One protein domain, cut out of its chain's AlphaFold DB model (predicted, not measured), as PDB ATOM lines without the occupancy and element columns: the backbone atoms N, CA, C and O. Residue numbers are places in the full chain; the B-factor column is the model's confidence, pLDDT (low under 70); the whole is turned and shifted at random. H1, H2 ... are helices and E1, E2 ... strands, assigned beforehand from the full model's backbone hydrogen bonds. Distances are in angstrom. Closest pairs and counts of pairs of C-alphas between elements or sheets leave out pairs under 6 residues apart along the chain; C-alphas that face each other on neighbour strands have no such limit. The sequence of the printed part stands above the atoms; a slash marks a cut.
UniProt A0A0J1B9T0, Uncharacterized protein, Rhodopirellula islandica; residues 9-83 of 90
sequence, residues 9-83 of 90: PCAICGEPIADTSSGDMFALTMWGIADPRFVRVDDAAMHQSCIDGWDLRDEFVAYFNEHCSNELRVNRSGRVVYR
ATOM      1  N   PRO A   9     180.031  84.072 168.266       92.50
ATOM      2  CA  PRO A   9     179.155  85.123 168.767       92.50
ATOM      3  C   PRO A   9     179.605  85.615 170.146       92.50
ATOM      4  O   PRO A   9     179.896  84.822 171.043       92.50
ATOM      5  N   CYS A  10     179.609  86.933 170.338       93.31
ATOM      6  CA  CYS A  10     179.809  87.544 171.647       93.31
ATOM      7  C   CYS A  10     178.644  87.209 172.591       93.31
ATOM      8  O   CYS A  10     177.483  87.467 172.274       93.31
ATOM      9  N   ALA A  11     178.948  86.719 173.795       94.06
ATOM     10  CA  ALA A  11     177.942  86.324 174.791       94.06
ATOM     11  C   ALA A  11     177.036  87.468 175.298       94.06
ATOM     12  O   ALA A  11     175.989  87.217 175.901       94.06
ATOM     13  N   ILE A  12     177.441  88.726 175.088       95.00
ATOM     14  CA  ILE A  12     176.712  89.909 175.559       95.00
ATOM     15  C   ILE A  12     175.865  90.524 174.440       95.00
ATOM     16  O   ILE A  12     174.675  90.747 174.659       95.00
ATOM     17  N   CYS A  13     176.458  90.801 173.272       95.12
ATOM     18  CA  CYS A  13     175.790  91.520 172.181       95.12
ATOM     19  C   CYS A  13     175.340  90.632 171.010       95.12
ATOM     20  O   CYS A  13     174.540  91.080 170.198       95.12
ATOM     21  N   GLY A  14     175.830  89.391 170.910       94.25
ATOM     22  CA  GLY A  14     175.506  88.452 169.829       94.25
ATOM     23  C   GLY A  14     176.287  88.656 168.526       94.25
ATOM     24  O   GLY A  14     176.342  87.734 167.715       94.25
ATOM     25  N   GLU A  15     176.930  89.809 168.337       94.31
ATOM     26  CA  GLU A  15     177.741  90.092 167.148       94.31
ATOM     27  C   GLU A  15     179.021  89.236 167.109       94.31
ATOM     28  O   GLU A  15     179.566  88.878 168.163       94.31
ATOM     29  N   PRO A  16     179.532  88.903 165.910       92.44
ATOM     30  CA  PRO A  16     180.721  88.074 165.761       92.44
ATOM     31  C   PRO A  16     181.985  88.761 166.301       92.44
ATOM     32  O   PRO A  16     182.214  89.960 166.121       92.44
ATOM     33  N   ILE A  17     182.856  87.974 166.932       90.12
ATOM     34  CA  ILE A  17     184.205  88.398 167.319       90.12
ATOM     35  C   ILE A  17     185.104  88.269 166.086       90.12
ATOM     36  O   ILE A  17     185.385  87.163 165.631       90.12
ATOM     37  N   ALA A  18     185.501  89.404 165.508       79.62
ATOM     38  CA  ALA A  18     186.150  89.452 164.197       79.62
ATOM     39  C   ALA A  18     187.595  88.922 164.188       79.62
ATOM     40  O   ALA A  18     188.012  88.346 163.188       79.62
ATOM     41  N   ASP A  19     188.345  89.126 165.273       75.81
ATOM     42  CA  ASP A  19     189.749  88.721 165.383       75.81
ATOM     43  C   ASP A  19     190.077  88.330 166.830       75.81
ATOM     44  O   ASP A  19     190.266  89.186 167.704       75.81
ATOM     45  N   THR A  20     190.168  87.025 167.076       73.12
ATOM     46  CA  THR A  20     190.510  86.467 168.394       73.12
ATOM     47  C   THR A  20     191.986  86.654 168.779       73.12
ATOM     48  O   THR A  20     192.341  86.472 169.947       73.12
ATOM     49  N   SER A  21     192.841  87.084 167.843       69.69
ATOM     50  CA  SER A  21     194.266  87.378 168.060       69.69
ATOM     51  C   SER A  21     194.575  88.853 168.359       69.69
ATOM     52  O   SER A  21     195.658  89.162 168.860       69.69
ATOM     53  N   SER A  22     193.612  89.758 168.151       66.81
ATOM     54  CA  SER A  22     193.768  91.213 168.348       66.81
ATOM     55  C   SER A  22     193.834  91.684 169.813       66.81
ATOM     56  O   SER A  22     194.175  92.838 170.079       66.81
ATOM     57  N   GLY A  23     193.506  90.826 170.788       68.69
ATOM     58  CA  GLY A  23     193.439  91.206 172.208       68.69
ATOM     59  C   GLY A  23     192.221  92.067 172.589       68.69
ATOM     60  O   GLY A  23     192.142  92.543 173.729       68.69
ATOM     61  N   ASP A  24     191.266  92.243 171.669       80.25
ATOM     62  CA  ASP A  24     189.974  92.915 171.899       80.25
ATOM     63  C   ASP A  24     188.855  91.934 172.305       80.25
ATOM     64  O   ASP A  24     187.662  92.130 172.072       80.25
ATOM     65  N   MET A  25     189.256  90.834 172.936       89.62
ATOM     66  CA  MET A  25     188.374  89.787 173.426       89.62
ATOM     67  C   MET A  25     188.641  89.545 174.906       89.62
ATOM     68  O   MET A  25     189.786  89.525 175.361       89.62
ATOM     69  N   PHE A  26     187.566  89.289 175.638       91.19
ATOM     70  CA  PHE A  26     187.601  88.733 176.975       91.19
ATOM     71  C   PHE A  26     186.963  87.341 176.946       91.19
ATOM     72  O   PHE A  26     185.876  87.163 176.401       91.19
ATOM     73  N   ALA A  27     187.644  86.347 177.509       89.88
ATOM     74  CA  ALA A  27     187.167  84.970 177.524       89.88
ATOM     75  C   ALA A  27     187.137  84.426 178.951       89.88
ATOM     76  O   ALA A  27     188.091  84.588 179.722       89.88
ATOM     77  N   LEU A  28     186.040  83.752 179.271       88.56
ATOM     78  CA  LEU A  28     185.862  82.973 180.485       88.56
ATOM     79  C   LEU A  28     185.882  81.503 180.082       88.56
ATOM     80  O   LEU A  28     185.131  81.072 179.219       88.56
ATOM     81  N   THR A  29     186.769  80.725 180.686       83.75
ATOM     82  CA  THR A  29     186.714  79.263 180.589       83.75
ATOM     83  C   THR A  29     185.708  78.740 181.597       83.75
ATOM     84  O   THR A  29     185.676  79.304 182.676       83.75
ATOM     85  N   MET A  30     184.974  77.665 181.313       84.38
ATOM     86  CA  MET A  30     184.021  77.025 182.241       84.38
ATOM     87  C   MET A  30     184.397  77.154 183.736       84.38
ATOM     88  O   MET A  30     185.287  76.453 184.227       84.38
ATOM     89  N   TRP A  31     183.720  78.065 184.441       85.44
ATOM     90  CA  TRP A  31     183.916  78.374 185.862       85.44
ATOM     91  C   TRP A  31     182.773  77.842 186.735       85.44
ATOM     92  O   TRP A  31     182.880  77.892 187.961       85.44
ATOM     93  N   GLY A  32     181.702  77.311 186.129       86.06
ATOM     94  CA  GLY A  32     180.546  76.778 186.852       86.06
ATOM     95  C   GLY A  32     179.614  77.881 187.349       86.06
ATOM     96  O   GLY A  32     179.074  77.794 188.452       86.06
ATOM     97  N   ILE A  33     179.449  78.938 186.552       89.62
ATOM     98  CA  ILE A  33     178.576  80.068 186.881       89.62
ATOM     99  C   ILE A  33     177.121  79.603 186.759       89.62
ATOM    100  O   ILE A  33     176.620  79.355 185.666       89.62
ATOM    101  N   ALA A  34     176.436  79.495 187.897       89.88
ATOM    102  CA  ALA A  34     175.069  78.976 187.967       89.88
ATOM    103  C   ALA A  34     173.992  80.069 188.079       89.88
ATOM    104  O   ALA A  34     172.805  79.772 187.940       89.88
ATOM    105  N   ASP A  35     174.372  81.324 188.347       92.62
ATOM    106  CA  ASP A  35     173.410  82.426 188.429       92.62
ATOM    107  C   ASP A  35     172.769  82.675 187.047       92.62
ATOM    108  O   ASP A  35     173.498  82.945 186.087       92.62
ATOM    109  N   PRO A  36     171.428  82.634 186.913       93.88
ATOM    110  CA  PRO A  36     170.747  82.822 185.630       93.88
ATOM    111  C   PRO A  36     171.069  84.142 184.915       93.88
ATOM    112  O   PRO A  36     170.941  84.220 183.693       93.88
ATOM    113  N   ARG A  37     171.499  85.178 185.646       94.19
ATOM    114  CA  ARG A  37     171.914  86.467 185.066       94.19
ATOM    115  C   ARG A  37     173.255  86.369 184.337       94.19
ATOM    116  O   ARG A  37     173.507  87.129 183.401       94.19
ATOM    117  N   PHE A  38     174.112  85.445 184.771       94.94
ATOM    118  CA  PHE A  38     175.514  85.353 184.365       94.94
ATOM    119  C   PHE A  38     175.852  84.045 183.643       94.94
ATOM    120  O   PHE A  38     176.875  83.980 182.974       94.94
ATOM    121  N   VAL A  39     174.990  83.025 183.695       93.19
ATOM    122  CA  VAL A  39     175.230  81.711 183.067       93.19
ATOM    123  C   VAL A  39     175.581  81.812 181.580       93.19
ATOM    124  O   VAL A  39     176.378  81.034 181.074       93.19
ATOM    125  N   ARG A  40     175.055  82.824 180.877       91.88
ATOM    126  CA  ARG A  40     175.354  83.065 179.456       91.88
ATOM    127  C   ARG A  40     176.818  83.412 179.174       91.88
ATOM    128  O   ARG A  40     177.241  83.297 178.031       91.88
ATOM    129  N   VAL A  41     177.554  83.906 180.174       92.44
ATOM    130  CA  VAL A  41     178.976  84.245 180.042       92.44
ATOM    131  C   VAL A  41     179.896  83.133 180.559       92.44
ATOM    132  O   VAL A  41     181.112  83.290 180.493       92.44
ATOM    133  N   ASP A  42     179.348  82.015 181.051       91.56
ATOM    134  CA  ASP A  42     180.156  80.845 181.400       91.56
ATOM    135  C   ASP A  42     180.651  80.128 180.144       91.56
ATOM    136  O   ASP A  42     179.900  79.954 179.187       91.56
ATOM    137  N   ASP A  43     181.915  79.706 180.161       90.12
ATOM    138  CA  ASP A  43     182.593  79.066 179.021       90.12
ATOM    139  C   ASP A  43     182.421  79.810 177.681       90.12
ATOM    140  O   ASP A  43     182.293  79.206 176.615       90.12
ATOM    141  N   ALA A  44     182.400  81.143 177.736       91.44
ATOM    142  CA  ALA A  44     182.091  81.994 176.599       91.44
ATOM    143  C   ALA A  44     183.148  83.079 176.361       91.44
ATOM    144  O   ALA A  44     183.963  83.423 177.225       91.44
ATOM    145  N   ALA A  45     183.090  83.662 175.166       92.00
ATOM    146  CA  ALA A  45     183.877  84.822 174.787       92.00
ATOM    147  C   ALA A  45     182.981  86.027 174.502       92.00
ATOM    148  O   ALA A  45     181.811  85.906 174.129       92.00
ATOM    149  N   MET A  46     183.548  87.209 174.687       93.38
ATOM    150  CA  MET A  46     182.884  88.480 174.443       93.38
ATOM    151  C   MET A  46     183.895  89.521 173.977       93.38
ATOM    152  O   MET A  46     185.085  89.416 174.279       93.38
ATOM    153  N   HIS A  47     183.429  90.547 173.266       94.38
ATOM    154  CA  HIS A  47     184.263  91.722 173.017       94.38
ATOM    155  C   HIS A  47     184.661  92.348 174.351       94.38
ATOM    156  O   HIS A  47     183.841  92.431 175.273       94.38
ATOM    157  N   GLN A  48     185.898  92.831 174.447       94.25
ATOM    158  CA  GLN A  48     186.349  93.514 175.658       94.25
ATOM    159  C   GLN A  48     185.454  94.725 175.974       94.25
ATOM    160  O   GLN A  48     185.026  94.906 177.111       94.25
ATOM    161  N   SER A  49     185.098  95.509 174.956       94.38
ATOM    162  CA  SER A  49     184.193  96.656 175.093       94.38
ATOM    163  C   SER A  49     182.812  96.281 175.641       94.38
ATOM    164  O   SER A  49     182.222  97.050 176.399       94.38
ATOM    165  N   CYS A  50     182.308  95.088 175.310       95.75
ATOM    166  CA  CYS A  50     181.011  94.619 175.786       95.75
ATOM    167  C   CYS A  50     181.025  94.323 177.284       95.75
ATOM    168  O   CYS A  50     180.085  94.713 177.964       95.75
ATOM    169  N   ILE A  51     182.066  93.669 177.811       95.88
ATOM    170  CA  ILE A  51     182.158  93.408 179.256       95.88
ATOM    171  C   ILE A  51     182.485  94.680 180.045       95.88
ATOM    172  O   ILE A  51     181.952  94.886 181.134       95.88
ATOM    173  N   ASP A  52     183.302  95.567 179.476       95.88
ATOM    174  CA  ASP A  52     183.664  96.847 180.089       95.88
ATOM    175  C   ASP A  52     182.451  97.781 180.230       95.88
ATOM    176  O   ASP A  52     182.349  98.508 181.220       95.88
ATOM    177  N   GLY A  53     181.535  97.750 179.256       96.12
ATOM    178  CA  GLY A  53     180.315  98.561 179.216       96.12
ATOM    179  C   GLY A  53     179.037  97.834 179.636       96.12
ATOM    180  O   GLY A  53     177.956  98.385 179.454       96.12
ATOM    181  N   TRP A  54     179.121  96.604 180.148       96.81
ATOM    182  CA  TRP A  54     177.925  95.848 180.519       96.81
ATOM    183  C   TRP A  54     177.265  96.444 181.766       96.81
ATOM    184  O   TRP A  54     177.916  96.590 182.796       96.81
ATOM    185  N   ASP A  55     175.958  96.701 181.714       96.69
ATOM    186  CA  ASP A  55     175.208  97.241 182.861       96.69
ATOM    187  C   ASP A  55     175.345  96.388 184.134       96.69
ATOM    188  O   ASP A  55     175.385  96.921 185.237       96.69
ATOM    189  N   LEU A  56     175.479  95.063 183.989       96.50
ATOM    190  CA  LEU A  56     175.659  94.136 185.113       96.50
ATOM    191  C   LEU A  56     177.137  93.845 185.426       96.50
ATOM    192  O   LEU A  56     177.422  92.915 186.179       96.50
ATOM    193  N   ARG A  57     178.092  94.598 184.857       97.00
ATOM    194  CA  ARG A  57     179.540  94.344 184.992       97.00
ATOM    195  C   ARG A  57     179.975  94.238 186.446       97.00
ATOM    196  O   ARG A  57     180.650  93.281 186.811       97.00
ATOM    197  N   ASP A  58     179.626  95.224 187.265       96.75
ATOM    198  CA  ASP A  58     180.132  95.298 188.637       96.75
ATOM    199  C   ASP A  58     179.516  94.194 189.514       96.75
ATOM    200  O   ASP A  58     180.212  93.579 190.322       96.75
ATOM    201  N   GLU A  59     178.243  93.865 189.282       97.50
ATOM    202  CA  GLU A  59     177.550  92.746 189.928       97.50
ATOM    203  C   GLU A  59     178.143  91.396 189.515       97.50
ATOM    204  O   GLU A  59     178.363  90.525 190.358       97.50
ATOM    205  N   PHE A  60     178.449  91.235 188.226       96.62
ATOM    206  CA  PHE A  60     179.107  90.049 187.699       96.62
ATOM    207  C   PHE A  60     180.508  89.874 188.296       96.62
ATOM    208  O   PHE A  60     180.848  88.778 188.733       96.62
ATOM    209  N   VAL A  61     181.314  90.941 188.361       95.88
ATOM    210  CA  VAL A  61     182.659  90.894 188.958       95.88
ATOM    211  C   VAL A  61     182.589  90.511 190.438       95.88
ATOM    212  O   VAL A  61     183.388  89.687 190.884       95.88
ATOM    213  N   ALA A  62     181.636  91.065 191.193       95.81
ATOM    214  CA  ALA A  62     181.427  90.702 192.593       95.81
ATOM    215  C   ALA A  62     181.054  89.217 192.744       95.81
ATOM    216  O   ALA A  62     181.717  88.500 193.491       95.81
ATOM    217  N   TYR A  63     180.068  88.746 191.973       95.50
ATOM    218  CA  TYR A  63     179.661  87.341 191.956       95.50
ATOM    219  C   TYR A  63     180.825  86.411 191.597       95.50
ATOM    220  O   TYR A  63     181.091  85.431 192.291       95.50
ATOM    221  N   PHE A  64     181.555  86.727 190.527       94.44
ATOM    222  CA  PHE A  64     182.676  85.918 190.066       94.44
ATOM    223  C   PHE A  64     183.751  85.787 191.149       94.44
ATOM    224  O   PHE A  64     184.236  84.692 191.408       94.44
ATOM    225  N   ASN A  65     184.091  86.888 191.820       93.62
ATOM    226  CA  ASN A  65     185.108  86.893 192.871       93.62
ATOM    227  C   ASN A  65     184.678  86.152 194.146       93.62
ATOM    228  O   ASN A  65     185.536  85.703 194.901       93.62
ATOM    229  N   GLU A  66     183.375  86.042 194.404       94.00
ATOM    230  CA  GLU A  66     182.835  85.293 195.543       94.00
ATOM    231  C   GLU A  66     182.753  83.786 195.262       94.00
ATOM    232  O   GLU A  66     182.996  82.971 196.153       94.00
ATOM    233  N   HIS A  67     182.434  83.406 194.021       91.94
ATOM    234  CA  HIS A  67     182.082  82.027 193.677       91.94
ATOM    235  C   HIS A  67     183.134  81.274 192.854       91.94
ATOM    236  O   HIS A  67     183.113  80.042 192.830       91.94
ATOM    237  N   CYS A  68     184.065  81.966 192.196       88.31
ATOM    238  CA  CYS A  68     185.082  81.351 191.345       88.31
ATOM    239  C   CYS A  68     186.473  81.419 191.999       88.31
ATOM    240  O   CYS A  68     186.797  82.317 192.767       88.31
ATOM    241  N   SER A  69     187.350  80.457 191.691       85.56
ATOM    242  CA  SER A  69     188.705  80.391 192.283       85.56
ATOM    243  C   SER A  69     189.709  81.398 191.694       85.56
ATOM    244  O   SER A  69     190.870  81.465 192.126       85.56
ATOM    245  N   ASN A  70     189.283  82.144 190.678       87.25
ATOM    246  CA  ASN A  70     190.041  83.196 190.018       87.25
ATOM    247  C   ASN A  70     189.405  84.547 190.341       87.25
ATOM    248  O   ASN A  70     188.278  84.606 190.816       87.25
ATOM    249  N   GLU A  71     190.123  85.628 190.078       91.31
ATOM    250  CA  GLU A  71     189.666  86.962 190.440       91.31
ATOM    251  C   GLU A  71     189.660  87.886 189.228       91.31
ATOM    252  O   GLU A  71     190.592  87.904 188.420       91.31
ATOM    253  N   LEU A  72     188.611  88.691 189.135       94.06
ATOM    254  CA  LEU A  72     188.453  89.788 188.200       94.06
ATOM    255  C   LEU A  72     188.570  91.119 188.938       94.06
ATOM    256  O   LEU A  72     188.222  91.255 190.112       94.06
ATOM    257  N   ARG A  73     189.039  92.136 188.221       95.06
ATOM    258  CA  ARG A  73     188.996  93.524 188.678       95.06
ATOM    259  C   ARG A  73     188.650  94.450 187.526       95.06
ATOM    260  O   ARG A  73     189.028  94.195 186.385       95.06
ATOM    261  N   VAL A  74     188.033  95.572 187.863       95.06
ATOM    262  CA  VAL A  74     187.943  96.729 186.976       95.06
ATOM    263  C   VAL A  74     189.184  97.586 187.221       95.06
ATOM    264  O   VAL A  74     189.469  97.979 188.354       95.06
ATOM    265  N   ASN A  75     189.994  97.810 186.188       93.06
ATOM    266  CA  ASN A  75     191.187  98.649 186.311       93.06
ATOM    267  C   ASN A  75     190.821 100.155 186.281       93.06
ATOM    268  O   ASN A  75     189.664 100.536 186.128       93.06
ATOM    269  N   ARG A  76     191.822 101.041 186.379       91.75
ATOM    270  CA  ARG A  76     191.597 102.503 186.352       91.75
ATOM    271  C   ARG A  76     190.993 103.028 185.042       91.75
ATOM    272  O   ARG A  76     190.462 104.130 185.047       91.75
ATOM    273  N   SER A  77     191.092 102.280 183.942       92.62
ATOM    274  CA  SER A  77     190.491 102.642 182.653       92.62
ATOM    275  C   SER A  77     189.081 102.074 182.471       92.62
ATOM    276  O   SER A  77     188.556 102.145 181.368       92.62
ATOM    277  N   GLY A  78     188.485 101.471 183.507       92.81
ATOM    278  CA  GLY A  78     187.168 100.836 183.412       92.81
ATOM    279  C   GLY A  78     187.181  99.459 182.742       92.81
ATOM    280  O   GLY A  78     186.116  98.897 182.509       92.81
ATOM    281  N   ARG A  79     188.363  98.901 182.450       94.75
ATOM    282  CA  ARG A  79     188.509  97.622 181.749       94.75
ATOM    283  C   ARG A  79     188.477  96.451 182.725       94.75
ATOM    284  O   ARG A  79     189.231  96.453 183.709       94.75
ATOM    285  N   VAL A  80     187.649  95.448 182.437       94.75
ATOM    286  CA  VAL A  80     187.612  94.184 183.185       94.75
ATOM    287  C   VAL A  80     188.818  93.343 182.803       94.75
ATOM    288  O   VAL A  80     189.053  93.044 181.633       94.75
ATOM    289  N   VAL A  81     189.604  92.965 183.806       93.44
ATOM    290  CA  VAL A  81     190.812  92.158 183.633       93.44
ATOM    291  C   VAL A  81     190.887  91.077 184.699       93.44
ATOM    292  O   VAL A  81     190.461  91.283 185.837       93.44
ATOM    293  N   TYR A  82     191.513  89.950 184.363       90.50
ATOM    294  CA  TYR A  82     191.933  88.992 185.377       90.50
ATOM    295  C   TYR A  82     192.948  89.639 186.320       90.50
ATOM    296  O   TYR A  82     193.906  90.304 185.902       90.50
ATOM    297  N   ARG A  83     192.763  89.423 187.617       85.00
ATOM    298  CA  ARG A  83     193.769  89.735 188.619       85.00
ATOM    299  C   ARG A  83     194.841  88.652 188.530       85.00
ATOM    300  O   ARG A  83     194.690  87.558 189.061       85.00
TER     301      ARG A  83
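Overview. This is residues 9 to 83 of the 90 residues of an uncharacterized protein of Rhodopirellula islandica (UniProt A0A0J1B9T0). With little regular structure, this domain is mostly loops around two small two-stranded hairpins, E1 E2 and E3 E4; short H1 bridges E1 and E4, and longer H2 packs on E3. The 75 printed residues include E1, E2, H1, H2, E3, E4 in chain order, a mixed class with 28 residues in named elements; both sheets are antiparallel. It is compact and rounded, radius of gyration of the C-alphas 11.6 A, spanning 32 by 27 by 21 A.

Arrangement. Look at hairpin E1, residues 25 to 27, and E2, residues 45 to 47: N 26 and O 46, 2.8 A apart, are within hydrogen-bond range. In hairpin E3, residues 72 to 74, and E4, residues 80 to 82, N 73 and O 81 are within range at 2.9 A. From H1, residues 48 to 52, the closest C-alphas to E1 are Gln 48 and Met 25, 4.8 A; to E4, Asp 52 and Val 80, 5.7 A. For H2, residues 57 to 67, and E3 they are Val 61 and Leu 72, 5.9 A. Both helices have every O i to N i+4 pair within range.

Along the chain. Find E1 beginning at C-alpha 25, (188.374, 89.787, 173.426); H2 runs 15.3 A, and E4 ends at C-alpha 82, (191.933, 88.992, 185.377).

Size, cuts and confidence. The printed part has no cut. The E1 to E2 link is long, 17 residues; residues 21 to 23 are under pLDDT 70.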